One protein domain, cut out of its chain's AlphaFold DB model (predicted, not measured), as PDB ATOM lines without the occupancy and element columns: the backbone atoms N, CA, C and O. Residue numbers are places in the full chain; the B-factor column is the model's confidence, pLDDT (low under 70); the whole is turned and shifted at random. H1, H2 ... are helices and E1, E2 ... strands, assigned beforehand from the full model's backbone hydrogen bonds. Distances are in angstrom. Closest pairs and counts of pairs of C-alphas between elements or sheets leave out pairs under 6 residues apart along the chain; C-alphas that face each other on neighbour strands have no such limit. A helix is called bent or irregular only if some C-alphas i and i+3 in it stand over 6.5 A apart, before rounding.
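Overview. This is residues 2 to 197 of the 680 residues of an uncharacterized protein of Wuchereria bancrofti (UniProt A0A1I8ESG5). A helical hairpin of H2 and H3 makes one end of the long axis and a three-helix bundle of H6, H7 and H8 the other; between them are a narrow two-strand ribbon, E1 and E2, and the helix H5, with long links from E2 to H5 and from H5 to H6. The small helix H1 is near the last residues of H3. The printed part has 196 residues with eight named helices and two named strands, in the order H1 H2 H3 E1 H4 E2 H5 H6 H7 H8; the sheet, E1 - E2, is antiparallel and the class is mostly helix. It is only just compact, close to loose, with a radius of gyration of the C-alphas of 19.4 A and spans of 56 by 40 by 30 A.

Along the chain. H1, residues 2 to 6, begins with C-alpha 2 at (43.613, -21.919, -42.445). H2 holds residues 20 to 28, 12.1 A long, and H3 residues 33 to 52, 29.2 A. E1 is residues 59 to 62, H4 residues 78 to 81 and E2 residues 85 to 88. H5, residues 104 to 114, is 16.2 A long and begins with C-alpha 104 at (36.761, 0.614, -40.396). H6, residues 134 to 159, is 37.3 A long; H7, residues 162 to 174, is 18.0 A. H8, residues 177 to 196, is 29.5 A long and ends with C-alpha 196 at (33.321, 10.202, -27.195). H6 and H8 are irregular: C-alphas 135 and 138 are 7.6 A apart, and C-alphas 178 and 181 are 7.2 A apart. H5 is neither bent nor irregular, but only just: C-alphas 106 and 109 are 6.1 A apart.

Arrangement. H1 and H3 are close but not clearly touching, their closest C-alphas, Leu 6 and Ser 52, 7.6 A apart. H2 and H3 form a hairpin: they touch, H3 with residues 34 to 39 alone, at a shallow tilt of 5 degrees, opposite ways; the closest C-alphas are those of Cys 24 and Met 35, 5.9 A. E1 and E2 are antiparallel at 172 degrees, with N 59 and O 88, and N 86 and O 61, each 2.8 A apart and within hydrogen-bond range. H4 touches no helix. H5 and H6 are close but not clearly touching, with the closest C-alphas, Pro 109 and Asn 144, 6.8 A apart. H6, H7 and H8 form an up and down bundle, each running against the one before it. The hairpin H6 and H7 touches through residues 149 to 156 of H6 alone, at 37 degrees, only just a steep tilt; the closest C-alphas are those of Val 156 and Asp 165, 5.9 A. H6 and H8 touch and run the same way at 36 degrees, only just steep, with the closest C-alphas, Val 145 and Ser 180, 6.2 A apart. H7 and H8, also a hairpin, touch at a shallow tilt of 10 degrees, closest at the C-alphas of Leu 164 and Leu 190, 6.9 A. Each O i to N i+4 pair is within hydrogen-bond range in H1, H2, H3 and H7, against 4 of 7 in H5, 19 of 22 in H6 and 14 of 16 in H8; H4 is too short for such a pair.

Size, cuts and confidence. The two C-alphas farthest apart are those of Pro 33 and Asn 173, 57.5 A. The printed part has no cut. The links H1 to H2, E1 to H4, E2 to H5 and H5 to H6 are long. The mean pLDDT of the printed part is 91.7, and no printed residue is under 70.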
ATOM      1  N   LEU A   2      44.142 -22.871 -41.437       92.00
ATOM      2  CA  LEU A   2      43.613 -21.919 -42.445       92.00
ATOM      3  C   LEU A   2      43.485 -22.531 -43.852       92.00
ATOM      4  O   LEU A   2      42.412 -22.507 -44.438       92.00
ATOM      5  N   PHE A   3      44.570 -23.098 -44.380       92.88
ATOM      6  CA  PHE A   3      44.563 -23.678 -45.727       92.88
ATOM      7  C   PHE A   3      43.690 -24.932 -45.835       92.88
ATOM      8  O   PHE A   3      43.113 -25.170 -46.887       92.88
ATOM      9  N   ASP A   4      43.551 -25.695 -44.750       92.44
ATOM     10  CA  ASP A   4      42.656 -26.856 -44.713       92.44
ATOM     11  C   ASP A   4      41.186 -26.416 -44.788       92.44
ATOM     12  O   ASP A   4      40.373 -27.079 -45.426       92.44
ATOM     13  N   GLU A   5      40.854 -25.283 -44.164       93.31
ATOM     14  CA  GLU A   5      39.509 -24.707 -44.177       93.31
ATOM     15  C   GLU A   5      39.180 -24.034 -45.514       93.31
ATOM     16  O   GLU A   5      38.088 -24.220 -46.039       93.31
ATOM     17  N   LEU A   6      40.146 -23.325 -46.114       91.69
ATOM     18  CA  LEU A   6      39.985 -22.660 -47.415       91.69
ATOM     19  C   LEU A   6      39.595 -23.618 -48.550       91.69
ATOM     20  O   LEU A   6      38.956 -23.193 -49.506       91.69
ATOM     21  N   VAL A   7      39.980 -24.895 -48.462       89.50
ATOM     22  CA  VAL A   7      39.642 -25.918 -49.468       89.50
ATOM     23  C   VAL A   7      38.187 -26.380 -49.354       89.50
ATOM     24  O   VAL A   7      37.632 -26.917 -50.315       89.50
ATOM     25  N   LYS A   8      37.550 -26.198 -48.195       90.12
ATOM     26  CA  LYS A   8      36.148 -26.569 -48.015       90.12
ATOM     27  C   LYS A   8      35.230 -25.538 -48.662       90.12
ATOM     28  O   LYS A   8      35.588 -24.377 -48.817       90.12
ATOM     29  N   SER A   9      34.026 -25.975 -49.020       86.94
ATOM     30  CA  SER A   9      32.993 -25.144 -49.650       86.94
ATOM     31  C   SER A   9      31.772 -24.921 -48.748       86.94
ATOM     32  O   SER A   9      30.698 -24.597 -49.245       86.94
ATOM     33  N   ASP A  10      31.889 -25.197 -47.450       93.25
ATOM     34  CA  ASP A  10      30.809 -25.128 -46.457       93.25
ATOM     35  C   ASP A  10      30.758 -23.794 -45.697       93.25
ATOM     36  O   ASP A  10      29.859 -23.586 -44.881       93.25
ATOM     37  N   TRP A  11      31.677 -22.869 -45.985       92.38
ATOM     38  CA  TRP A  11      31.701 -21.532 -45.403       92.38
ATOM     39  C   TRP A  11      31.168 -20.472 -46.376       92.38
ATOM     40  O   TRP A  11      31.459 -20.481 -47.570       92.38
ATOM     41  N   THR A  12      30.408 -19.515 -45.838       90.38
ATOM     42  CA  THR A  12      30.033 -18.263 -46.527       90.38
ATOM     43  C   THR A  12      30.986 -17.124 -46.158       90.38
ATOM     44  O   THR A  12      31.257 -16.242 -46.966       90.38
ATOM     45  N   VAL A  13      31.511 -17.147 -44.928       92.94
ATOM     46  CA  VAL A  13      32.485 -16.186 -44.402       92.94
ATOM     47  C   VAL A  13      33.536 -16.959 -43.611       92.94
ATOM     48  O   VAL A  13      33.190 -17.749 -42.733       92.94
ATOM     49  N   LEU A  14      34.811 -16.706 -43.901       93.88
ATOM     50  CA  LEU A  14      35.949 -17.261 -43.176       93.88
ATOM     51  C   LEU A  14      36.774 -16.114 -42.583       93.88
ATOM     52  O   LEU A  14      37.237 -15.243 -43.313       93.88
ATOM     53  N   ILE A  15      36.967 -16.120 -41.262       94.69
ATOM     54  CA  ILE A  15      37.749 -15.100 -40.551       94.69
ATOM     55  C   ILE A  15      39.040 -15.738 -40.042       94.69
ATOM     56  O   ILE A  15      39.010 -16.712 -39.290       94.69
ATOM     57  N   ALA A  16      40.178 -15.168 -40.435       93.75
ATOM     58  CA  ALA A  16      41.499 -15.566 -39.966       93.75
ATOM     59  C   ALA A  16      42.184 -14.380 -39.281       93.75
ATOM     60  O   ALA A  16      42.311 -13.312 -39.872       93.75
ATOM     61  N   HIS A  17      42.641 -14.579 -38.046       93.56
ATOM     62  CA  HIS A  17      43.300 -13.547 -37.248       93.56
ATOM     63  C   HIS A  17      44.744 -13.955 -36.927       93.56
ATOM     64  O   HIS A  17      44.996 -15.074 -36.473       93.56
ATOM     65  N   PHE A  18      45.693 -13.049 -37.174       91.88
ATOM     66  CA  PHE A  18      47.127 -13.291 -37.017       91.88
ATOM     67  C   PHE A  18      47.752 -12.305 -36.023       91.88
ATOM     68  O   PHE A  18      48.031 -11.165 -36.371       91.88
ATOM     69  N   LEU A  19      48.101 -12.784 -34.827       91.38
ATOM     70  CA  LEU A  19      48.763 -11.985 -33.777       91.38
ATOM     71  C   LEU A  19      50.265 -11.739 -34.017       91.38
ATOM     72  O   LEU A  19      50.934 -11.037 -33.266       91.38
ATOM     73  N   GLY A  20      50.852 -12.370 -35.038       91.88
ATOM     74  CA  GLY A  20      52.305 -12.413 -35.197       91.88
ATOM     75  C   GLY A  20      52.963 -11.053 -35.450       91.88
ATOM     76  O   GLY A  20      54.118 -10.882 -35.062       91.88
ATOM     77  N   VAL A  21      52.262 -10.132 -36.122       94.06
ATOM     78  CA  VAL A  21      52.741  -8.766 -36.404       94.06
ATOM     79  C   VAL A  21      52.697  -7.929 -35.130       94.06
ATOM     80  O   VAL A  21      53.718  -7.356 -34.765       94.06
ATOM     81  N   ASP A  22      51.575  -7.964 -34.418       92.50
ATOM     82  CA  ASP A  22      51.373  -7.268 -33.147       92.50
ATOM     83  C   ASP A  22      52.433  -7.648 -32.094       92.50
ATOM     84  O   ASP A  22      53.223  -6.811 -31.655       92.50
ATOM     85  N   HIS A  23      52.597  -8.948 -31.818       90.81
ATOM     86  CA  HIS A  23      53.616  -9.438 -30.881       90.81
ATOM     87  C   HIS A  23      55.046  -9.025 -31.273       90.81
ATOM     88  O   HIS A  23      55.910  -8.831 -30.414       90.81
ATOM     89  N   CYS A  24      55.331  -8.948 -32.577       92.56
ATOM     90  CA  CYS A  24      56.629  -8.493 -33.064       92.56
ATOM     91  C   CYS A  24      56.811  -6.986 -32.841       92.56
ATOM     92  O   CYS A  24      57.913  -6.567 -32.483       92.56
ATOM     93  N   GLY A  25      55.742  -6.208 -33.031       92.19
ATOM     94  CA  GLY A  25      55.675  -4.776 -32.758       92.19
ATOM     95  C   GLY A  25      55.972  -4.486 -31.296       92.19
ATOM     96  O   GLY A  25      56.983  -3.857 -31.012       92.19
ATOM     97  N   HIS A  26      55.210  -5.065 -30.371       84.75
ATOM     98  CA  HIS A  26      55.434  -4.897 -28.933       84.75
ATOM     99  C   HIS A  26      56.839  -5.284 -28.466       84.75
ATOM    100  O   HIS A  26      57.412  -4.658 -27.578       84.75
ATOM    101  N   LYS A  27      57.410  -6.355 -29.030       85.25
ATOM    102  CA  LYS A  27      58.709  -6.861 -28.575       85.25
ATOM    103  C   LYS A  27      59.896  -6.068 -29.117       85.25
ATOM    104  O   LYS A  27      60.913  -5.970 -28.430       85.25
ATOM    105  N   TYR A  28      59.819  -5.607 -30.363       90.00
ATOM    106  CA  TYR A  28      60.981  -5.076 -31.082       90.00
ATOM    107  C   TYR A  28      60.771  -3.687 -31.700       90.00
ATOM    108  O   TYR A  28      61.757  -3.043 -32.051       90.00
ATOM    109  N   GLY A  29      59.529  -3.239 -31.852       91.12
ATOM    110  CA  GLY A  29      59.141  -2.031 -32.577       91.12
ATOM    111  C   GLY A  29      58.950  -2.248 -34.092       91.12
ATOM    112  O   GLY A  29      59.500  -3.195 -34.673       91.12
ATOM    113  N   PRO A  30      58.194  -1.359 -34.767       91.44
ATOM    114  CA  PRO A  30      57.853  -1.469 -36.191       91.44
ATOM    115  C   PRO A  30      59.065  -1.408 -37.130       91.44
ATOM    116  O   PRO A  30      59.082  -2.063 -38.172       91.44
ATOM    117  N   ASN A  31      60.111  -0.666 -36.759       93.75
ATOM    118  CA  ASN A  31      61.289  -0.448 -37.607       93.75
ATOM    119  C   ASN A  31      62.373  -1.533 -37.458       93.75
ATOM    120  O   ASN A  31      63.432  -1.457 -38.087       93.75
ATOM    121  N   HIS A  32      62.144  -2.556 -36.632       95.38
ATOM    122  CA  HIS A  32      63.140  -3.588 -36.363       95.38
ATOM    123  C   HIS A  32      63.228  -4.635 -37.496       95.38
ATOM    124  O   HIS A  32      62.205  -5.017 -38.071       95.38
ATOM    125  N   PRO A  33      64.413  -5.211 -37.797       96.50
ATOM    126  CA  PRO A  33      64.555  -6.248 -38.827       96.50
ATOM    127  C   PRO A  33      63.649  -7.478 -38.643       96.50
ATOM    128  O   PRO A  33      63.259  -8.107 -39.627       96.50
ATOM    129  N   GLU A  34      63.290  -7.821 -37.402       95.44
ATOM    130  CA  GLU A  34      62.324  -8.898 -37.119       95.44
ATOM    131  C   GLU A  34      60.912  -8.563 -37.609       95.44
ATOM    132  O   GLU A  34      60.236  -9.457 -38.121       95.44
ATOM    133  N   MET A  35      60.498  -7.290 -37.568       96.00
ATOM    134  CA  MET A  35      59.226  -6.859 -38.151       96.00
ATOM    135  C   MET A  35      59.233  -7.088 -39.664       96.00
ATOM    136  O   MET A  35      58.319  -7.701 -40.206       96.00
ATOM    137  N   SER A  36      60.322  -6.722 -40.349       96.25
ATOM    138  CA  SER A  36      60.470  -6.994 -41.785       96.25
ATOM    139  C   SER A  36      60.386  -8.493 -42.105       96.25
ATOM    140  O   SER A  36      59.706  -8.892 -43.052       96.25
ATOM    141  N   LYS A  37      61.030  -9.354 -41.303       97.00
ATOM    142  CA  LYS A  37      60.917 -10.815 -41.458       97.00
ATOM    143  C   LYS A  37      59.484 -11.296 -41.237       97.00
ATOM    144  O   LYS A  37      59.006 -12.136 -41.996       97.00
ATOM    145  N   LYS A  38      58.793 -10.767 -40.226       96.94
ATOM    146  CA  LYS A  38      57.405 -11.124 -39.924       96.94
ATOM    147  C   LYS A  38      56.451 -10.703 -41.043       96.94
ATOM    148  O   LYS A  38      55.644 -11.519 -41.475       96.94
ATOM    149  N   LEU A  39      56.590  -9.488 -41.565       95.94
ATOM    150  CA  LEU A  39      55.797  -8.994 -42.693       95.94
ATOM    151  C   LEU A  39      56.044  -9.814 -43.966       95.94
ATOM    152  O   LEU A  39      55.092 -10.127 -44.674       95.94
ATOM    153  N   LYS A  40      57.284 -10.260 -44.223       97.62
ATOM    154  CA  LYS A  40      57.574 -11.201 -45.322       97.62
ATOM    155  C   LYS A  40      56.835 -12.530 -45.157       97.62
ATOM    156  O   LYS A  40      56.248 -13.007 -46.122       97.62
ATOM    157  N   GLN A  41      56.793 -13.086 -43.943       96.69
ATOM    158  CA  GLN A  41      56.004 -14.293 -43.662       96.69
ATOM    159  C   GLN A  41      54.508 -14.063 -43.915       96.69
ATOM    160  O   GLN A  41      53.851 -14.924 -44.493       96.69
ATOM    161  N   MET A  42      53.962 -12.911 -43.510       96.00
ATOM    162  CA  MET A  42      52.553 -12.588 -43.774       96.00
ATOM    163  C   MET A  42      52.289 -12.439 -45.272       96.00
ATOM    164  O   MET A  42      51.317 -12.993 -45.771       96.00
ATOM    165  N   ASN A  43      53.193 -11.798 -46.014       96.19
ATOM    166  CA  ASN A  43      53.100 -11.690 -47.466       96.19
ATOM    167  C   ASN A  43      53.105 -13.065 -48.162       96.19
ATOM    168  O   ASN A  43      52.314 -13.293 -49.070       96.19
ATOM    169  N   GLU A  44      53.949 -14.006 -47.723       97.19
ATOM    170  CA  GLU A  44      53.955 -15.383 -48.247       97.19
ATOM    171  C   GLU A  44      52.635 -16.121 -47.979       97.19
ATOM    172  O   GLU A  44      52.164 -16.878 -48.831       97.19
ATOM    173  N   ILE A  45      52.029 -15.912 -46.806       95.56
ATOM    174  CA  ILE A  45      50.710 -16.470 -46.484       95.56
ATOM    175  C   ILE A  45      49.647 -15.851 -47.392       95.56
ATOM    176  O   ILE A  45      48.885 -16.593 -48.008       95.56
ATOM    177  N   LEU A  46      49.619 -14.521 -47.515       95.62
ATOM    178  CA  LEU A  46      48.645 -13.806 -48.343       95.62
ATOM    179  C   LEU A  46      48.732 -14.209 -49.817       95.62
ATOM    180  O   LEU A  46      47.697 -14.452 -50.431       95.62
ATOM    181  N   ALA A  47      49.940 -14.370 -50.364       96.38
ATOM    182  CA  ALA A  47      50.135 -14.858 -51.729       96.38
ATOM    183  C   ALA A  47      49.497 -16.245 -51.937       96.38
ATOM    184  O   ALA A  47      48.730 -16.443 -52.875       96.38
ATOM    185  N   LYS A  48      49.721 -17.182 -51.005       96.19
ATOM    186  CA  LYS A  48      49.114 -18.524 -51.063       96.19
ATOM    187  C   LYS A  48      47.594 -18.495 -50.939       96.19
ATOM    188  O   LYS A  48      46.922 -19.308 -51.571       96.19
ATOM    189  N   VAL A  49      47.055 -17.600 -50.108       96.44
ATOM    190  CA  VAL A  49      45.604 -17.399 -50.004       96.44
ATOM    191  C   VAL A  49      45.072 -16.941 -51.357       96.44
ATOM    192  O   VAL A  49      44.219 -17.626 -51.907       96.44
ATOM    193  N   VAL A  50      45.630 -15.868 -51.928       95.50
ATOM    194  CA  VAL A  50      45.240 -15.315 -53.238       95.50
ATOM    195  C   VAL A  50      45.251 -16.371 -54.346       95.50
ATOM    196  O   VAL A  50      44.287 -16.464 -55.111       95.50
ATOM    197  N   ASP A  51      46.295 -17.200 -54.406       94.38
ATOM    198  CA  ASP A  51      46.403 -18.280 -55.393       94.38
ATOM    199  C   ASP A  51      45.265 -19.305 -55.253       94.38
ATOM    200  O   ASP A  51      44.738 -19.799 -56.254       94.38
ATOM    201  N   SER A  52      44.849 -19.568 -54.011       93.06
ATOM    202  CA  SER A  52      43.845 -20.574 -53.645       93.06
ATOM    203  C   SER A  52      42.396 -20.082 -53.767       93.06
ATOM    204  O   SER A  52      41.486 -20.906 -53.774       93.06
ATOM    205  N   LEU A  53      42.160 -18.769 -53.867       93.50
ATOM    206  CA  LEU A  53      40.809 -18.203 -53.983       93.50
ATOM    207  C   LEU A  53      40.124 -18.614 -55.286       93.50
ATOM    208  O   LEU A  53      40.756 -18.712 -56.339       93.50
ATOM    209  N   ASP A  54      38.809 -18.779 -55.257       91.88
ATOM    210  CA  ASP A  54      38.016 -18.932 -56.472       91.88
ATOM    211  C   ASP A  54      37.679 -17.564 -57.107       91.88
ATOM    212  O   ASP A  54      38.148 -16.506 -56.679       91.88
ATOM    213  N   ASN A  55      36.873 -17.566 -58.173       92.50
ATOM    214  CA  ASN A  55      36.475 -16.328 -58.849       92.50
ATOM    215  C   ASN A  55      35.358 -15.554 -58.131       92.50
ATOM    216  O   ASN A  55      35.028 -14.459 -58.581       92.50
ATOM    217  N   ASN A  56      34.744 -16.112 -57.088       90.44
ATOM    218  CA  ASN A  56      33.565 -15.539 -56.434       90.44
ATOM    219  C   ASN A  56      33.848 -15.072 -55.002       90.44
ATOM    220  O   ASN A  56      32.970 -14.492 -54.375       90.44
ATOM    221  N   THR A  57      35.062 -15.294 -54.502       93.56
ATOM    222  CA  THR A  57      35.472 -14.902 -53.156       93.56
ATOM    223  C   THR A  57      36.118 -13.517 -53.147       93.56
ATOM    224  O   THR A  57      37.011 -13.221 -53.946       93.56
ATOM    225  N   LEU A  58      35.695 -12.687 -52.192       94.12
ATOM    226  CA  LEU A  58      36.378 -11.457 -51.799       94.12
ATOM    227  C   LEU A  58      37.340 -11.761 -50.645       94.12
ATOM    228  O   LEU A  58      36.924 -12.247 -49.597       94.12
ATOM    229  N   LEU A  59      38.614 -11.426 -50.820       96.00
ATOM    230  CA  LEU A  59      39.592 -11.365 -49.742       96.00
ATOM    231  C   LEU A  59      39.667  -9.937 -49.211       96.00
ATOM    232  O   LEU A  59      39.971  -9.009 -49.957       96.00
ATOM    233  N   LEU A  60      39.439  -9.789 -47.909       95.69
ATOM    234  CA  LEU A  60      39.639  -8.548 -47.176       95.69
ATOM    235  C   LEU A  60      40.722  -8.771 -46.119       95.69
ATOM    236  O   LEU A  60      40.602  -9.653 -45.271       95.69
ATOM    237  N   VAL A  61      41.789  -7.982 -46.193       96.31
ATOM    238  CA  VAL A  61      42.894  -7.977 -45.232       96.31
ATOM    239  C   VAL A  61      42.932  -6.597 -44.604       96.31
ATOM    240  O   VAL A  61      43.079  -5.604 -45.313       96.31
ATOM    241  N   MET A  62      42.794  -6.530 -43.287       95.00
ATOM    242  CA  MET A  62      42.818  -5.268 -42.557       95.00
ATOM    243  C   MET A  62      43.579  -5.403 -41.243       95.00
ATOM    244  O   MET A  62      43.609  -6.488 -40.659       95.00
ATOM    245  N   GLY A  63      44.177  -4.302 -40.793       93.62
ATOM    246  CA  GLY A  63      44.583  -4.148 -39.399       93.62
ATOM    247  C   GLY A  63      43.397  -3.702 -38.547       93.62
ATOM    248  O   GLY A  63      42.538  -2.954 -39.012       93.62
ATOM    249  N   ASP A  64      43.345  -4.173 -37.310       91.31
ATOM    250  CA  ASP A  64      42.445  -3.674 -36.273       91.31
ATOM    251  C   ASP A  64      42.924  -2.331 -35.706       91.31
ATOM    252  O   ASP A  64      42.098  -1.466 -35.420       91.31
ATOM    253  N   HIS A  65      44.238  -2.119 -35.626       92.56
ATOM    254  CA  HIS A  65      44.861  -0.849 -35.253       92.56
ATOM    255  C   HIS A  65      46.248  -0.671 -35.897       92.56
ATOM    256  O   HIS A  65      46.791  -1.583 -36.528       92.56
ATOM    257  N   GLY A  66      46.809   0.527 -35.739       92.38
ATOM    258  CA  GLY A  66      48.211   0.835 -36.007       92.38
ATOM    259  C   GLY A  66      49.106   0.615 -34.778       92.38
ATOM    260  O   GLY A  66      48.726  -0.071 -33.828       92.38
ATOM    261  N   MET A  67      50.314   1.180 -34.781       90.25
ATOM    262  CA  MET A  67      51.219   1.177 -33.625       90.25
ATOM    263  C   MET A  67      52.152   2.391 -33.639       90.25
ATOM    264  O   MET A  67      52.581   2.855 -34.695       90.25
ATOM    265  N   THR A  68      52.531   2.851 -32.452       88.06
ATOM    266  CA  THR A  68      53.566   3.870 -32.245       88.06
ATOM    267  C   THR A  68      54.948   3.378 -32.691       88.06
ATOM    268  O   THR A  68      55.198   2.181 -32.862       88.06
ATOM    269  N   GLU A  69      55.911   4.297 -32.794       88.00
ATOM    270  CA  GLU A  69      57.309   3.967 -33.119       88.00
ATOM    271  C   GLU A  69      57.978   3.022 -32.106       88.00
ATOM    272  O   GLU A  69      58.936   2.328 -32.455       88.00
ATOM    273  N   ASN A  70      57.465   2.964 -30.873       82.88
ATOM    274  CA  ASN A  70      57.956   2.071 -29.822       82.88
ATOM    275  C   ASN A  70      57.246   0.708 -29.812       82.88
ATOM    276  O   ASN A  70      57.621  -0.163 -29.032       82.88
ATOM    277  N   GLY A  71      56.256   0.502 -30.687       81.81
ATOM    278  CA  GLY A  71      55.474  -0.729 -30.741       81.81
ATOM    279  C   GLY A  71      54.342  -0.802 -29.717       81.81
ATOM    280  O   GLY A  71      53.793  -1.881 -29.522       81.81
ATOM    281  N   ASP A  72      53.991   0.310 -29.071       79.06
ATOM    282  CA  ASP A  72      52.771   0.438 -28.264       79.06
ATOM    283  C   ASP A  72      51.580   0.843 -29.142       79.06
ATOM    284  O   ASP A  72      51.769   1.377 -30.235       79.06
ATOM    285  N   HIS A  73      50.362   0.612 -28.662       82.38
ATOM    286  CA  HIS A  73      49.128   1.073 -29.298       82.38
ATOM    287  C   HIS A  73      48.031   1.329 -28.240       82.38
ATOM    288  O   HIS A  73      48.143   0.893 -27.087       82.38
ATOM    289  N   GLY A  74      46.931   1.982 -28.633       71.44
ATOM    290  CA  GLY A  74      45.794   2.298 -27.758       71.44
ATOM    291  C   GLY A  74      45.685   3.761 -27.313       71.44
ATOM    292  O   GLY A  74      44.876   4.087 -26.443       71.44
ATOM    293  N   GLY A  75      46.488   4.653 -27.870       70.00
ATOM    294  CA  GLY A  75      46.236   6.085 -27.846       70.00
ATOM    295  C   GLY A  75      45.305   6.538 -28.972       70.00
ATOM    296  O   GLY A  75      44.659   5.739 -29.655       70.00
ATOM    297  N   ASP A  76      45.212   7.855 -29.115       74.25
ATOM    298  CA  ASP A  76      44.469   8.572 -30.150       74.25
ATOM    299  C   ASP A  76      45.395   9.156 -31.234       74.25
ATOM    300  O   ASP A  76      44.958   9.978 -32.042       74.25
ATOM    301  N   GLU A  77      46.669   8.745 -31.268       80.19
ATOM    302  CA  GLU A  77      47.609   9.197 -32.291       80.19
ATOM    303  C   GLU A  77      47.283   8.577 -33.661       80.19
ATOM    304  O   GLU A  77      46.934   7.395 -33.733       80.19
ATOM    305  N   PRO A  78      47.490   9.309 -34.777       86.12
ATOM    306  CA  PRO A  78      47.259   8.778 -36.123       86.12
ATOM    307  C   PRO A  78      47.998   7.464 -36.398       86.12
ATOM    308  O   PRO A  78      47.451   6.567 -37.026       86.12
ATOM    309  N   LEU A  79      49.217   7.306 -35.867       87.69
ATOM    310  CA  LEU A  79      49.998   6.070 -36.000       87.69
ATOM    311  C   LEU A  79      49.318   4.850 -35.366       87.69
ATOM    312  O   LEU A  79      49.613   3.727 -35.759       87.69
ATOM    313  N   GLU A  80      48.447   5.061 -34.383       86.94
ATOM    314  CA  GLU A  80      47.728   4.018 -33.656       86.94
ATOM    315  C   GLU A  80      46.318   3.800 -34.217       86.94
ATOM    316  O   GLU A  80      45.812   2.678 -34.179       86.94
ATOM    317  N   THR A  81      45.686   4.845 -34.760       88.75
ATOM    318  CA  THR A  81      44.337   4.763 -35.338       88.75
ATOM    319  C   THR A  81      44.327   4.358 -36.810       88.75
ATOM    320  O   THR A  81      43.350   3.759 -37.264       88.75
ATOM    321  N   ASP A  82      45.392   4.655 -37.556       92.06
ATOM    322  CA  ASP A  82      45.492   4.323 -38.975       92.06
ATOM    323  C   ASP A  82      45.960   2.878 -39.156       92.06
ATOM    324  O   ASP A  82      47.008   2.456 -38.663       92.06
ATOM    325  N   ALA A  83      45.182   2.107 -39.914       93.00
ATOM    326  CA  ALA A  83      45.469   0.713 -40.219       93.00
ATOM    327  C   ALA A  83      45.345   0.449 -41.722       93.00
ATOM    328  O   ALA A  83      44.555   1.077 -42.429       93.00
ATOM    329  N   ALA A  84      46.118  -0.515 -42.222       92.12
ATOM    330  CA  ALA A  84      46.059  -0.897 -43.628       92.12
ATOM    331  C   ALA A  84      44.741  -1.616 -43.957       92.12
ATOM    332  O   ALA A  84      44.261  -2.429 -43.166       92.12
ATOM    333  N   LEU A  85      44.218  -1.375 -45.162       93.56
ATOM    334  CA  LEU A  85      43.103  -2.107 -45.759       93.56
ATOM    335  C   LEU A  85      43.480  -2.554 -47.176       93.56
ATOM    336  O   LEU A  85      43.893  -1.749 -48.007       93.56
ATOM    337  N   PHE A  86      43.309  -3.840 -47.461       93.75
ATOM    338  CA  PHE A  86      43.550  -4.445 -48.766       93.75
ATOM    339  C   PHE A  86      42.368  -5.335 -49.151       93.75
ATOM    340  O   PHE A  86      42.054  -6.303 -48.458       93.75
ATOM    341  N   LEU A  87      41.715  -5.003 -50.267       93.62
ATOM    342  CA  LEU A  87      40.625  -5.787 -50.843       93.62
ATOM    343  C   LEU A  87      41.078  -6.407 -52.162       93.62
ATOM    344  O   LEU A  87      41.614  -5.721 -53.032       93.62
ATOM    345  N   PHE A  88      40.809  -7.697 -52.335       94.94
ATOM    346  CA  PHE A  88      41.170  -8.440 -53.532       94.94
ATOM    347  C   PHE A  88      40.066  -9.409 -53.950       94.94
ATOM    348  O   PHE A  88      39.549 -10.174 -53.144       94.94
ATOM    349  N   ALA A  89      39.762  -9.430 -55.243       94.44
ATOM    350  CA  ALA A  89      38.952 -10.459 -55.878       94.44
ATOM    351  C   ALA A  89      39.534 -10.760 -57.266       94.44
ATOM    352  O   ALA A  89      40.100  -9.876 -57.911       94.44
ATOM    353  N   LYS A  90      39.375 -11.996 -57.759       94.56
ATOM    354  CA  LYS A  90      39.789 -12.349 -59.135       94.56
ATOM    355  C   LYS A  90      38.907 -11.682 -60.198       94.56
ATOM    356  O   LYS A  90      39.334 -11.488 -61.333       94.56
ATOM    357  N   ARG A  91      37.670 -11.330 -59.834       92.19
ATOM    358  CA  ARG A  91      36.764 -10.516 -60.652       92.19
ATOM    359  C   ARG A  91      37.015  -9.029 -60.427       92.19
ATOM    360  O   ARG A  91      37.565  -8.623 -59.408       92.19
ATOM    361  N   LYS A  92      36.551  -8.209 -61.375       92.69
ATOM    362  CA  LYS A  92      36.565  -6.751 -61.233       92.69
ATOM    363  C   LYS A  92      35.777  -6.351 -59.980       92.69
ATOM    364  O   LYS A  92      34.580  -6.613 -59.912       92.69
ATOM    365  N   LEU A  93      36.471  -5.725 -59.032       90.75
ATOM    366  CA  LEU A  93      35.912  -5.244 -57.767       90.75
ATOM    367  C   LEU A  93      35.666  -3.732 -57.776       90.75
ATOM    368  O   LEU A  93      34.676  -3.282 -57.225       90.75
ATOM    369  N   ILE A  94      36.558  -2.956 -58.394       93.75
ATOM    370  CA  ILE A  94      36.517  -1.489 -58.367       93.75
ATOM    371  C   ILE A  94      35.878  -0.957 -59.655       93.75
ATOM    372  O   ILE A  94      36.332  -1.258 -60.765       93.75
ATOM    373  N   PHE A  95      34.816  -0.167 -59.504       94.62
ATOM    374  CA  PHE A  95      34.011   0.403 -60.589       94.62
ATOM    375  C   PHE A  95      34.090   1.936 -60.674       94.62
ATOM    376  O   PHE A  95      33.714   2.487 -61.708       94.62
ATOM    377  N   ALA A  96      34.619   2.598 -59.643       92.06
ATOM    378  CA  ALA A  96      34.875   4.040 -59.584       92.06
ATOM    379  C   ALA A  96      36.222   4.322 -58.895       92.06
ATOM    380  O   ALA A  96      36.866   3.398 -58.400       92.06
ATOM    381  N   GLU A  97      36.662   5.579 -58.872       92.56
ATOM    382  CA  GLU A  97      37.881   5.967 -58.155       92.56
ATOM    383  C   GLU A  97      37.724   5.692 -56.646       92.56
ATOM    384  O   GLU A  97      36.737   6.136 -56.050       92.56
ATOM    385  N   PRO A  98      38.624   4.907 -56.024       90.88
ATOM    386  CA  PRO A  98      38.546   4.626 -54.599       90.88
ATOM    387  C   PRO A  98      38.952   5.856 -53.770       90.88
ATOM    388  O   PRO A  98      39.799   6.633 -54.210       90.88
ATOM    389  N   PRO A  99      38.382   6.032 -52.566       89.94
ATOM    390  CA  PRO A  99      38.789   7.109 -51.668       89.94
ATOM    391  C   PRO A  99      40.222   6.897 -51.152       89.94
ATOM    392  O   PRO A  99      40.701   5.764 -51.089       89.94
ATOM    393  N   GLU A 100      40.882   7.979 -50.725       90.38
ATOM    394  CA  GLU A 100      42.223   7.909 -50.114       90.38
ATOM    395  C   GLU A 100      42.227   7.106 -48.804       90.38
ATOM    396  O   GLU A 100      43.178   6.381 -48.519       90.38
ATOM    397  N   SER A 101      41.148   7.200 -48.025       91.06
ATOM    398  CA  SER A 101      40.966   6.487 -46.761       91.06
ATOM    399  C   SER A 101      39.502   6.109 -46.544       91.06
ATOM    400  O   SER A 101      38.587   6.761 -47.054       91.06
ATOM    401  N   VAL A 102      39.269   5.071 -45.742       92.38
ATOM    402  CA  VAL A 102      37.932   4.647 -45.303       92.38
ATOM    403  C   VAL A 102      37.935   4.420 -43.800       92.38
ATOM    404  O   VAL A 102      38.963   4.049 -43.232       92.38
ATOM    405  N   SER A 103      36.793   4.605 -43.141       91.81
ATOM    406  CA  SER A 103      36.684   4.216 -41.736       91.81
ATOM    407  C   SER A 103      36.467   2.710 -41.621       91.81
ATOM    408  O   SER A 103      35.720   2.132 -42.403       91.81
ATOM    409  N   GLN A 104      37.000   2.054 -40.587       92.44
ATOM    410  CA  GLN A 104      36.761   0.614 -40.396       92.44
ATOM    411  C   GLN A 104      35.265   0.250 -40.303       92.44
ATOM    412  O   GLN A 104      34.847  -0.804 -40.775       92.44
ATOM    413  N   VAL A 105      34.426   1.134 -39.751       92.88
ATOM    414  CA  VAL A 105      32.970   0.903 -39.667       92.88
ATOM    415  C   VAL A 105      32.269   0.896 -41.033       92.88
ATOM    416  O   VAL A 105      31.192   0.308 -41.128       92.88
ATOM    417  N   ASP A 106      32.876   1.499 -42.066       95.12
ATOM    418  CA  ASP A 106      32.387   1.566 -43.458       95.12
ATOM    419  C   ASP A 106      32.538   0.217 -44.181       95.12
ATOM    420  O   ASP A 106      31.847  -0.083 -45.159       95.12
ATOM    421  N   ILE A 107      33.409  -0.651 -43.658       95.00
ATOM    422  CA  ILE A 107      33.626  -1.992 -44.192       95.00
ATOM    423  C   ILE A 107      32.352  -2.827 -44.031       95.00
ATOM    424  O   ILE A 107      31.908  -3.455 -44.984       95.00
ATOM    425  N   VAL A 108      31.726  -2.794 -42.853       95.25
ATOM    426  CA  VAL A 108      30.555  -3.619 -42.505       95.25
ATOM    427  C   VAL A 108      29.379  -3.477 -43.488       95.25
ATOM    428  O   VAL A 108      28.969  -4.507 -44.024       95.25
ATOM    429  N   PRO A 109      28.837  -2.276 -43.782       96.56
ATOM    430  CA  PRO A 109      27.727  -2.149 -44.726       96.56
ATOM    431  C   PRO A 109      28.142  -2.577 -46.138       96.56
ATOM    432  O   PRO A 109      27.339  -3.156 -46.865       96.56
ATOM    433  N   THR A 110      29.414  -2.376 -46.496       94.94
ATOM    434  CA  THR A 110      29.976  -2.809 -47.778       94.94
ATOM    435  C   THR A 110      29.951  -4.332 -47.914       94.94
ATOM    436  O   THR A 110      29.410  -4.842 -48.894       94.94
ATOM    437  N   ILE A 111      30.461  -5.086 -46.930       94.50
ATOM    438  CA  ILE A 111      30.429  -6.560 -47.001       94.50
ATOM    439  C   ILE A 111      29.007  -7.103 -46.880       94.50
ATOM    440  O   ILE A 111      28.680  -8.069 -47.562       94.50
ATOM    441  N   SER A 112      28.157  -6.491 -46.046       95.31
ATOM    442  CA  SER A 112      26.751  -6.885 -45.918       95.31
ATOM    443  C   SER A 112      26.051  -6.864 -47.273       95.31
ATOM    444  O   SER A 112      25.476  -7.874 -47.665       95.31
ATOM    445  N   LEU A 113      26.172  -5.769 -48.027       94.38
ATOM    446  CA  LEU A 113      25.530  -5.655 -49.337       94.38
ATOM    447  C   LEU A 113      26.178  -6.550 -50.404       94.38
ATOM    448  O   LEU A 113      25.465  -7.103 -51.235       94.38
ATOM    449  N   LEU A 114      27.500  -6.754 -50.369       92.62
ATOM    450  CA  LEU A 114      28.175  -7.696 -51.276       92.62
ATOM    451  C   LEU A 114      27.774  -9.162 -51.028       92.62
ATOM    452  O   LEU A 114      27.807  -9.965 -51.958       92.62
ATOM    453  N   LEU A 115      27.395  -9.503 -49.795       92.44
ATOM    454  CA  LEU A 115      26.908 -10.828 -49.396       92.44
ATOM    455  C   LEU A 115      25.381 -10.978 -49.501       92.44
ATOM    456  O   LEU A 115      24.867 -12.032 -49.132       92.44
ATOM    457  N   ASP A 116      24.663  -9.946 -49.959       91.62
ATOM    458  CA  ASP A 116      23.191  -9.883 -49.939       91.62
ATOM    459  C   ASP A 116      22.597 -10.136 -48.534       91.62
ATOM    460  O   ASP A 116      21.583 -10.804 -48.336       91.62
ATOM    461  N   SER A 117      23.275  -9.609 -47.513       94.19
ATOM    462  CA  SER A 117      22.866  -9.663 -46.114       94.19
ATOM    463  C   SER A 117      22.378  -8.289 -45.649       94.19
ATOM    464  O   SER A 117      22.973  -7.267 -46.002       94.19
ATOM    465  N   PRO A 118      21.362  -8.223 -44.767       95.56
ATOM    466  CA  PRO A 118      20.986  -6.976 -44.117       95.56
ATOM    467  C   PRO A 118      22.172  -6.335 -43.388       95.56
ATOM    468  O   PRO A 118      22.950  -7.023 -42.720       95.56
ATOM    469  N   ILE A 119      22.275  -5.008 -43.481       97.44
ATOM    470  CA  ILE A 119      23.255  -4.224 -42.725       97.44
ATOM    471  C   ILE A 119      22.890  -4.305 -41.228       97.44
ATOM    472  O   ILE A 119      21.720  -4.098 -40.880       97.44
ATOM    473  N   PRO A 120      23.847  -4.609 -40.324       96.94
ATOM    474  CA  PRO A 120      23.595  -4.657 -38.888       96.94
ATOM    475  C   PRO A 120      22.946  -3.371 -38.379       96.94
ATOM    476  O   PRO A 120      23.392  -2.273 -38.693       96.94
ATOM    477  N   TYR A 121      21.902  -3.506 -37.559       95.06
ATOM    478  CA  TYR A 121      21.039  -2.382 -37.191       95.06
ATOM    479  C   TYR A 121      21.770  -1.198 -36.542       95.06
ATOM    480  O   TYR A 121      21.388  -0.066 -36.805       95.06
ATOM    481  N   SER A 122      22.802  -1.441 -35.735       93.38
ATOM    482  CA  SER A 122      23.577  -0.398 -35.049       93.38
ATOM    483  C   SER A 122      24.822   0.057 -35.818       93.38
ATOM    484  O   SER A 122      25.659   0.765 -35.260       93.38
ATOM    485  N   ASN A 123      25.006  -0.386 -37.064       94.69
ATOM    486  CA  ASN A 123      26.120   0.078 -37.876       94.69
ATOM    487  C   ASN A 123      25.887   1.533 -38.317       94.69
ATOM    488  O   ASN A 123      24.773   1.917 -38.667       94.69
ATOM    489  N   ILE A 124      26.957   2.327 -38.289       94.50
ATOM    490  CA  ILE A 124      26.968   3.739 -38.704       94.50
ATOM    491  C   ILE A 124      27.917   3.976 -39.886       94.50
ATOM    492  O   ILE A 124      28.360   5.097 -40.118       94.50
ATOM    493  N   GLY A 125      28.330   2.905 -40.560       95.31
ATOM    494  CA  GLY A 125      29.246   2.942 -41.686       95.31
ATOM    495  C   GLY A 125      28.578   3.489 -42.935       95.31
ATOM    496  O   GLY A 125      27.407   3.210 -43.194       95.31
ATOM    497  N   THR A 126      29.349   4.219 -43.729       94.38
ATOM    498  CA  THR A 126      28.953   4.605 -45.082       94.38
ATOM    499  C   THR A 126      29.516   3.597 -46.076       94.38
ATOM    500  O   THR A 126      30.659   3.173 -45.961       94.38
ATOM    501  N   LEU A 127      28.725   3.207 -47.065       93.50
ATOM    502  CA  LEU A 127      29.114   2.285 -48.123       93.50
ATOM    503  C   LEU A 127      30.375   2.754 -48.876       93.50
ATOM    504  O   LEU A 127      30.438   3.897 -49.331       93.50
ATOM    505  N   ILE A 128      31.334   1.845 -49.086       94.31
ATOM    506  CA  ILE A 128      32.460   2.036 -50.015       94.31
ATOM    507  C   ILE A 128      31.928   1.798 -51.436       94.31
ATOM    508  O   ILE A 128      32.075   0.735 -52.033       94.31
ATOM    509  N   ASP A 129      31.214   2.786 -51.961       91.94
ATOM    510  CA  ASP A 129      30.389   2.669 -53.165       91.94
ATOM    511  C   ASP A 129      31.169   2.327 -54.444       91.94
ATOM    512  O   ASP A 129      30.601   1.736 -55.363       91.94
ATOM    513  N   CYS A 130      32.474   2.616 -54.494       93.94
ATOM    514  CA  CYS A 130      33.337   2.243 -55.613       93.94
ATOM    515  C   CYS A 130      33.454   0.721 -55.816       93.94
ATOM    516  O   CYS A 130      33.856   0.297 -56.903       93.94
ATOM    517  N   THR A 131      33.089  -0.099 -54.819       93.94
ATOM    518  CA  THR A 131      33.079  -1.566 -54.930       93.94
ATOM    519  C   THR A 131      31.763  -2.133 -55.463       93.94
ATOM    520  O   THR A 131      31.653  -3.339 -55.678       93.94
ATOM    521  N   ILE A 132      30.741  -1.293 -55.644       94.00
ATOM    522  CA  ILE A 132      29.408  -1.718 -56.075       94.00
ATOM    523  C   ILE A 132      29.262  -1.531 -57.581       94.00
ATOM    524  O   ILE A 132      29.656  -0.517 -58.159       94.00
ATOM    525  N   VAL A 133      28.672  -2.533 -58.232       93.88
ATOM    526  CA  VAL A 133      28.405  -2.501 -59.672       93.88
ATOM    527  C   VAL A 133      27.460  -1.327 -59.980       93.88
ATOM    528  O   VAL A 133      26.464  -1.178 -59.266       93.88
ATOM    529  N   PRO A 134      27.703  -0.510 -61.028       94.25
ATOM    530  CA  PRO A 134      26.931   0.714 -61.275       94.25
ATOM    531  C   PRO A 134      25.407   0.524 -61.304       94.25
ATOM    532  O   PRO A 134      24.676   1.381 -60.825       94.25
ATOM    533  N   GLU A 135      24.934  -0.625 -61.793       95.38
ATOM    534  CA  GLU A 135      23.507  -0.980 -61.872       95.38
ATOM    535  C   GLU A 135      22.820  -1.105 -60.500       95.38
ATOM    536  O   GLU A 135      21.610  -0.918 -60.392       95.38
ATOM    537  N   HIS A 136      23.576  -1.415 -59.444       94.56
ATOM    538  CA  HIS A 136      23.059  -1.611 -58.086       94.56
ATOM    539  C   HIS A 136      23.455  -0.493 -57.122       94.56
ATOM    540  O   HIS A 136      23.017  -0.500 -55.972       94.56
ATOM    541  N   ARG A 137      24.261   0.476 -57.572       93.81
ATOM    542  CA  ARG A 137      24.827   1.522 -56.714       93.81
ATOM    543  C   ARG A 137      23.748   2.333 -55.994       93.81
ATOM    544  O   ARG A 137      23.819   2.486 -54.778       93.81
ATOM    545  N   ASP A 138      22.723   2.783 -56.711       94.81
ATOM    546  CA  ASP A 138      21.663   3.619 -56.134       94.81
ATOM    547  C   ASP A 138      20.813   2.854 -55.108       94.81
ATOM    548  O   ASP A 138      20.461   3.389 -54.055       94.81
ATOM    549  N   LEU A 139      20.537   1.572 -55.376       95.12
ATOM    550  CA  LEU A 139      19.828   0.689 -54.448       95.12
ATOM    551  C   LEU A 139      20.660   0.423 -53.185       95.12
ATOM    552  O   LEU A 139      20.125   0.454 -52.078       95.12
ATOM    553  N   ALA A 140      21.966   0.201 -53.344       95.75
ATOM    554  CA  ALA A 140      22.890  -0.040 -52.243       95.75
ATOM    555  C   ALA A 140      23.001   1.181 -51.314       95.75
ATOM    556  O   ALA A 140      22.866   1.047 -50.096       95.75
ATOM    557  N   ILE A 141      23.151   2.382 -51.887       96.00
ATOM    558  CA  ILE A 141      23.146   3.649 -51.139       96.00
ATOM    559  C   ILE A 141      21.811   3.830 -50.408       96.00
ATOM    560  O   ILE A 141      21.804   4.143 -49.217       96.00
ATOM    561  N   SER A 142      20.691   3.574 -51.092       95.31
ATOM    562  CA  SER A 142      19.346   3.684 -50.507       95.31
ATOM    563  C   SER A 142      19.141   2.724 -49.328       95.31
ATOM    564  O   SER A 142      18.537   3.088 -48.323       95.31
ATOM    565  N   SER A 143      19.676   1.501 -49.412       95.88
ATOM    566  CA  SER A 143      19.608   0.521 -48.323       95.88
ATOM    567  C   SER A 143      20.434   0.951 -47.105       95.88
ATOM    568  O   SER A 143      19.952   0.877 -45.972       95.88
ATOM    569  N   ASN A 144      21.653   1.449 -47.333       96.94
ATOM    570  CA  ASN A 144      22.532   1.916 -46.264       96.94
ATOM    571  C   ASN A 144      21.965   3.145 -45.548       96.94
ATOM    572  O   ASN A 144      21.923   3.148 -44.316       96.94
ATOM    573  N   VAL A 145      21.462   4.137 -46.293       96.69
ATOM    574  CA  VAL A 145      20.897   5.347 -45.680       96.69
ATOM    575  C   VAL A 145      19.627   5.036 -44.899       96.69
ATOM    576  O   VAL A 145      19.478   5.530 -43.787       96.69
ATOM    577  N   GLU A 146      18.748   4.161 -45.396       95.31
ATOM    578  CA  GLU A 146      17.534   3.795 -44.661       95.31
ATOM    579  C   GLU A 146      17.864   3.070 -43.350       95.31
ATOM    580  O   GLU A 146      17.270   3.368 -42.310       95.31
ATOM    581  N   GLN A 147      18.853   2.166 -43.349       96.75
ATOM    582  CA  GLN A 147      19.307   1.521 -42.115       96.75
ATOM    583  C   GLN A 147      19.895   2.540 -41.128       96.75
ATOM    584  O   GLN A 147      19.493   2.536 -39.959       96.75
ATOM    585  N   MET A 148      20.796   3.419 -41.580       95.62
ATOM    586  CA  MET A 148      21.414   4.426 -40.714       95.62
ATOM    587  C   MET A 148      20.385   5.421 -40.171       95.62
ATOM    588  O   MET A 148      20.415   5.737 -38.986       95.62
ATOM    589  N   MET A 149      19.432   5.872 -40.990       94.81
ATOM    590  CA  MET A 149      18.357   6.770 -40.559       94.81
ATOM    591  C   MET A 149      17.417   6.081 -39.572       94.81
ATOM    592  O   MET A 149      17.035   6.680 -38.567       94.81
ATOM    593  N   ARG A 150      17.085   4.799 -39.782       94.81
ATOM    594  CA  ARG A 150      16.316   4.010 -38.806       94.81
ATOM    595  C   ARG A 150      17.027   3.929 -37.459       94.81
ATOM    596  O   ARG A 150      16.368   4.039 -36.429       94.81
ATOM    597  N   TYR A 151      18.343   3.732 -37.460       94.25
ATOM    598  CA  TYR A 151      19.136   3.745 -36.235       94.25
ATOM    599  C   TYR A 151      19.178   5.143 -35.598       94.25
ATOM    600  O   TYR A 151      18.873   5.290 -34.417       94.25
ATOM    601  N   GLY A 152      19.443   6.181 -36.395       92.31
ATOM    602  CA  GLY A 152      19.467   7.574 -35.954       92.31
ATOM    603  C   GLY A 152      18.160   8.016 -35.294       92.31
ATOM    604  O   GLY A 152      18.199   8.649 -34.244       92.31
ATOM    605  N   ARG A 153      16.997   7.627 -35.839       92.62
ATOM    606  CA  ARG A 153      15.677   7.927 -35.246       92.62
ATOM    607  C   ARG A 153      15.542   7.362 -33.834       92.62
ATOM    608  O   ARG A 153      14.995   8.026 -32.957       92.62
ATOM    609  N   THR A 154      16.049   6.153 -33.606       92.00
ATOM    610  CA  THR A 154      16.056   5.536 -32.276       92.00
ATOM    611  C   THR A 154      16.966   6.297 -31.324       92.00
ATOM    612  O   THR A 154      16.543   6.612 -30.217       92.00
ATOM    613  N   ILE A 155      18.160   6.692 -31.775       87.81
ATOM    614  CA  ILE A 155      19.064   7.503 -30.955       87.81
ATOM    615  C   ILE A 155      18.442   8.860 -30.618       87.81
ATOM    616  O   ILE A 155      18.486   9.258 -29.459       87.81
ATOM    617  N   VAL A 156      17.803   9.553 -31.565       88.69
ATOM    618  CA  VAL A 156      17.091  10.815 -31.284       88.69
ATOM    619  C   VAL A 156      15.985  10.616 -30.252       88.69
ATOM    620  O   VAL A 156      15.864  11.422 -29.330       88.69
ATOM    621  N   ALA A 157      15.208   9.536 -30.364       86.06
ATOM    622  CA  ALA A 157      14.150   9.227 -29.408       86.06
ATOM    623  C   ALA A 157      14.688   8.970 -27.987       86.06
ATOM    624  O   ALA A 157      14.028   9.324 -27.012       86.06
ATOM    625  N   GLU A 158      15.879   8.376 -27.869       83.31
ATOM    626  CA  GLU A 158      16.511   8.052 -26.587       83.31
ATOM    627  C   GLU A 158      17.300   9.222 -25.980       83.31
ATOM    628  O   GLU A 158      17.297   9.398 -24.763       83.31
ATOM    629  N   THR A 159      17.976  10.022 -26.807       75.25
ATOM    630  CA  THR A 159      18.993  10.997 -26.363       75.25
ATOM    631  C   THR A 159      18.588  12.458 -26.542       75.25
ATOM    632  O   THR A 159      19.218  13.327 -25.949       75.25
ATOM    633  N   GLN A 160      17.545  12.746 -27.330       77.44
ATOM    634  CA  GLN A 160      17.059  14.105 -27.620       77.44
ATOM    635  C   GLN A 160      18.132  15.062 -28.178       77.44
ATOM    636  O   GLN A 160      18.054  16.269 -27.965       77.44
ATOM    637  N   LEU A 161      19.125  14.544 -28.910       80.81
ATOM    638  CA  LEU A 161      20.181  15.349 -29.533       80.81
ATOM    639  C   LEU A 161      19.602  16.283 -30.622       80.81
ATOM    640  O   LEU A 161      19.169  15.784 -31.667       80.81
ATOM    641  N   PRO A 162      19.609  17.622 -30.439       85.19
ATOM    642  CA  PRO A 162      18.931  18.547 -31.355       85.19
ATOM    643  C   PRO A 162      19.552  18.584 -32.753       85.19
ATOM    644  O   PRO A 162      18.836  18.626 -33.752       85.19
ATOM    645  N   GLU A 163      20.883  18.541 -32.836       88.56
ATOM    646  CA  GLU A 163      21.608  18.534 -34.112       88.56
ATOM    647  C   GLU A 163      21.282  17.274 -34.919       88.56
ATOM    648  O   GLU A 163      21.005  17.350 -36.118       88.56
ATOM    649  N   LEU A 164      21.210  16.127 -34.238       89.12
ATOM    650  CA  LEU A 164      20.848  14.848 -34.836       89.12
ATOM    651  C   LEU A 164      19.394  14.843 -35.336       89.12
ATOM    652  O   LEU A 164      19.147  14.442 -36.472       89.12
ATOM    653  N   ASP A 165      18.444  15.340 -34.533       91.12
ATOM    654  CA  ASP A 165      17.036  15.486 -34.942       91.12
ATOM    655  C   ASP A 165      16.909  16.405 -36.166       91.12
ATOM    656  O   ASP A 165      16.213  16.084 -37.132       91.12
ATOM    657  N   SER A 166      17.646  17.520 -36.177       93.19
ATOM    658  CA  SER A 166      17.649  18.453 -37.306       93.19
ATOM    659  C   SER A 166      18.162  17.803 -38.596       93.19
ATOM    660  O   SER A 166      17.566  17.995 -39.660       93.19
ATOM    661  N   LEU A 167      19.214  16.982 -38.504       93.94
ATOM    662  CA  LEU A 167      19.798  16.284 -39.645       93.94
ATOM    663  C   LEU A 167      18.830  15.239 -40.210       93.94
ATOM    664  O   LEU A 167      18.621  15.198 -41.423       93.94
ATOM    665  N   ILE A 168      18.200  14.442 -39.341       93.06
ATOM    666  CA  ILE A 168      17.230  13.415 -39.746       93.06
ATOM    667  C   ILE A 168      16.015  14.058 -40.414       93.06
ATOM    668  O   ILE A 168      15.642  13.655 -41.513       93.06
ATOM    669  N   ARG A 169      15.439  15.114 -39.826       93.62
ATOM    670  CA  ARG A 169      14.312  15.837 -40.441       93.62
ATOM    671  C   ARG A 169      14.694  16.497 -41.759       93.62
ATOM    672  O   ARG A 169      13.875  16.574 -42.674       93.62
ATOM    673  N   SER A 170      15.922  16.999 -41.871       94.69
ATOM    674  CA  SER A 170      16.413  17.560 -43.127       94.69
ATOM    675  C   SER A 170      16.490  16.491 -44.219       94.69
ATOM    676  O   SER A 170      16.070  16.747 -45.348       94.69
ATOM    677  N   PHE A 171      16.954  15.283 -43.881       94.75
ATOM    678  CA  PHE A 171      16.949  14.155 -44.806       94.75
ATOM    679  C   PHE A 171      15.526  13.703 -45.160       94.75
ATOM    680  O   PHE A 171      15.236  13.465 -46.323       94.75
ATOM    681  N   GLU A 172      14.599  13.647 -44.206       92.81
ATOM    682  CA  GLU A 172      13.213  13.239 -44.486       92.81
ATOM    683  C   GLU A 172      12.489  14.186 -45.453       92.81
ATOM    684  O   GLU A 172      11.643  13.746 -46.229       92.81
ATOM    685  N   ASN A 173      12.839  15.475 -45.443       93.75
ATOM    686  CA  ASN A 173      12.242  16.468 -46.336       93.75
ATOM    687  C   ASN A 173      12.960  16.587 -47.689       93.75
ATOM    688  O   ASN A 173      12.308  16.828 -48.702       93.75
ATOM    689  N   ASN A 174      14.291  16.463 -47.707       93.06
ATOM    690  CA  ASN A 174      15.126  16.816 -48.866       93.06
ATOM    691  C   ASN A 174      16.047  15.677 -49.346       93.06
ATOM    692  O   ASN A 174      16.873  15.883 -50.238       93.06
ATOM    693  N   GLY A 175      15.971  14.502 -48.730       89.75
ATOM    694  CA  GLY A 175      16.842  13.362 -48.991       89.75
ATOM    695  C   GLY A 175      16.590  12.736 -50.355       89.75
ATOM    696  O   GLY A 175      15.454  12.506 -50.766       89.75
ATOM    697  N   ASN A 176      17.672  12.451 -51.068       92.50
ATOM    698  CA  ASN A 176      17.678  11.701 -52.313       92.50
ATOM    699  C   ASN A 176      18.974  10.880 -52.412       92.50
ATOM    700  O   ASN A 176      19.864  10.986 -51.568       92.50
ATOM    701  N   VAL A 177      19.098  10.035 -53.435       89.69
ATOM    702  CA  VAL A 177      20.273   9.156 -53.585       89.69
ATOM    703  C   VAL A 177      21.577   9.957 -53.728       89.69
ATOM    704  O   VAL A 177      22.597   9.567 -53.166       89.69
ATOM    705  N   GLU A 178      21.543  11.103 -54.414       88.50
ATOM    706  CA  GLU A 178      22.725  11.941 -54.673       88.50
ATOM    707  C   GLU A 178      23.308  12.552 -53.392       88.50
ATOM    708  O   GLU A 178      24.527  12.622 -53.242       88.50
ATOM    709  N   ASN A 179      22.452  12.965 -52.451       93.31
ATOM    710  CA  ASN A 179      22.874  13.574 -51.187       93.31
ATOM    711  C   ASN A 179      22.959  12.584 -50.010       93.31
ATOM    712  O   ASN A 179      23.486  12.939 -48.956       93.31
ATOM    713  N   SER A 180      22.500  11.338 -50.180       94.88
ATOM    714  CA  SER A 180      22.452  10.330 -49.108       94.88
ATOM    715  C   SER A 180      23.815  10.061 -48.473       94.88
ATOM    716  O   SER A 180      23.902   9.917 -47.256       94.88
ATOM    717  N   ILE A 181      24.890  10.035 -49.267       92.38
ATOM    718  CA  ILE A 181      26.256   9.826 -48.758       92.38
ATOM    719  C   ILE A 181      26.690  10.973 -47.833       92.38
ATOM    720  O   ILE A 181      27.274  10.715 -46.783       92.38
ATOM    721  N   ASP A 182      26.385  12.225 -48.185       93.38
ATOM    722  CA  ASP A 182      26.709  13.392 -47.348       93.38
ATOM    723  C   ASP A 182      25.937  13.349 -46.021       93.38
ATOM    724  O   ASP A 182      26.519  13.516 -44.951       93.38
ATOM    725  N   TYR A 183      24.643  13.019 -46.071       95.12
ATOM    726  CA  TYR A 183      23.836  12.841 -44.863       95.12
ATOM    727  C   TYR A 183      24.347  11.708 -43.970       95.12
ATOM    728  O   TYR A 183      24.439  11.896 -42.759       95.12
ATOM    729  N   MET A 184      24.706  10.554 -44.542       95.44
ATOM    730  CA  MET A 184      25.277   9.435 -43.784       95.44
ATOM    731  C   MET A 184      26.607   9.807 -43.125       95.44
ATOM    732  O   MET A 184      26.804   9.478 -41.957       95.44
ATOM    733  N   ARG A 185      27.488  10.542 -43.817       94.06
ATOM    734  CA  ARG A 185      28.763  11.010 -43.249       94.06
ATOM    735  C   ARG A 185      28.554  11.970 -42.084       94.06
ATOM    736  O   ARG A 185      29.103  11.738 -41.012       94.06
ATOM    737  N   ARG A 186      27.686  12.974 -42.237       94.25
ATOM    738  CA  ARG A 186      27.343  13.895 -41.137       94.25
ATOM    739  C   ARG A 186      26.698  13.166 -39.960       94.25
ATOM    740  O   ARG A 186      27.002  13.452 -38.806       94.25
ATOM    741  N   LEU A 187      25.826  12.199 -40.243       93.31
ATOM    742  CA  LEU A 187      25.193  11.364 -39.226       93.31
ATOM    743  C   LEU A 187      26.239  10.539 -38.464       93.31
ATOM    744  O   LEU A 187      26.218  10.495 -37.235       93.31
ATOM    745  N   GLN A 188      27.175   9.921 -39.185       92.94
ATOM    746  CA  GLN A 188      28.296   9.178 -38.617       92.94
ATOM    747  C   GLN A 188      29.177  10.073 -37.730       92.94
ATOM    748  O   GLN A 188      29.527   9.659 -36.625       92.94
ATOM    749  N   GLU A 189      29.513  11.285 -38.177       90.75
ATOM    750  CA  GLU A 189      30.308  12.260 -37.419       90.75
ATOM    751  C   GLU A 189      29.623  12.666 -36.109       90.75
ATOM    752  O   GLU A 189      30.242  12.569 -35.047       90.75
ATOM    753  N   LEU A 190      28.338  13.036 -36.158       89.75
ATOM    754  CA  LEU A 190      27.565  13.410 -34.967       89.75
ATOM    755  C   LEU A 190      27.474  12.261 -33.954       89.75
ATOM    756  O   LEU A 190      27.665  12.469 -32.756       89.75
ATOM    757  N   LEU A 191      27.215  11.035 -34.424       87.88
ATOM    758  CA  LEU A 191      27.128   9.863 -33.549       87.88
ATOM    759  C   LEU A 191      28.485   9.522 -32.915       87.88
ATOM    760  O   LEU A 191      28.549   9.242 -31.719       87.88
ATOM    761  N   ARG A 192      29.585   9.604 -33.675       85.06
ATOM    762  CA  ARG A 192      30.945   9.393 -33.147       85.06
ATOM    763  C   ARG A 192      31.341  10.450 -32.121       85.06
ATOM    764  O   ARG A 192      31.901  10.100 -31.083       85.06
ATOM    765  N   ALA A 193      31.046  11.721 -32.396       82.62
ATOM    766  CA  ALA A 193      31.295  12.805 -31.453       82.62
ATOM    767  C   ALA A 193      30.526  12.557 -30.148       82.62
ATOM    768  O   ALA A 193      31.125  12.497 -29.077       82.62
ATOM    769  N   SER A 194      29.231  12.252 -30.246       78.31
ATOM    770  CA  SER A 194      28.389  11.979 -29.080       78.31
ATOM    771  C   SER A 194      28.884  10.801 -28.224       78.31
ATOM    772  O   SER A 194      28.837  10.878 -26.999       78.31
ATOM    773  N   TRP A 195      29.415   9.730 -28.826       74.62
ATOM    774  CA  TRP A 195      29.935   8.574 -28.076       74.62
ATOM    775  C   TRP A 195      31.284   8.808 -27.390       74.62
ATOM    776  O   TRP A 195      31.677   8.016 -26.532       74.62
ATOM    777  N   THR A 196      32.001   9.869 -27.759       71.19
ATOM    778  CA  THR A 196      33.321  10.202 -27.195       71.19
ATOM    779  C   THR A 196      33.281  11.389 -26.229       71.19
ATOM    780  O   THR A 196      34.273  11.670 -25.547       71.19
ATOM    781  N   GLU A 197      32.133  12.060 -26.111       74.81
ATOM    782  CA  GLU A 197      31.943  13.179 -25.198       74.81
ATOM    783  C   GLU A 197      31.580  12.729 -23.779       74.81
ATOM    784  O   GLU A 197      30.659  11.953 -23.531       74.81
TER     785      GLU A 197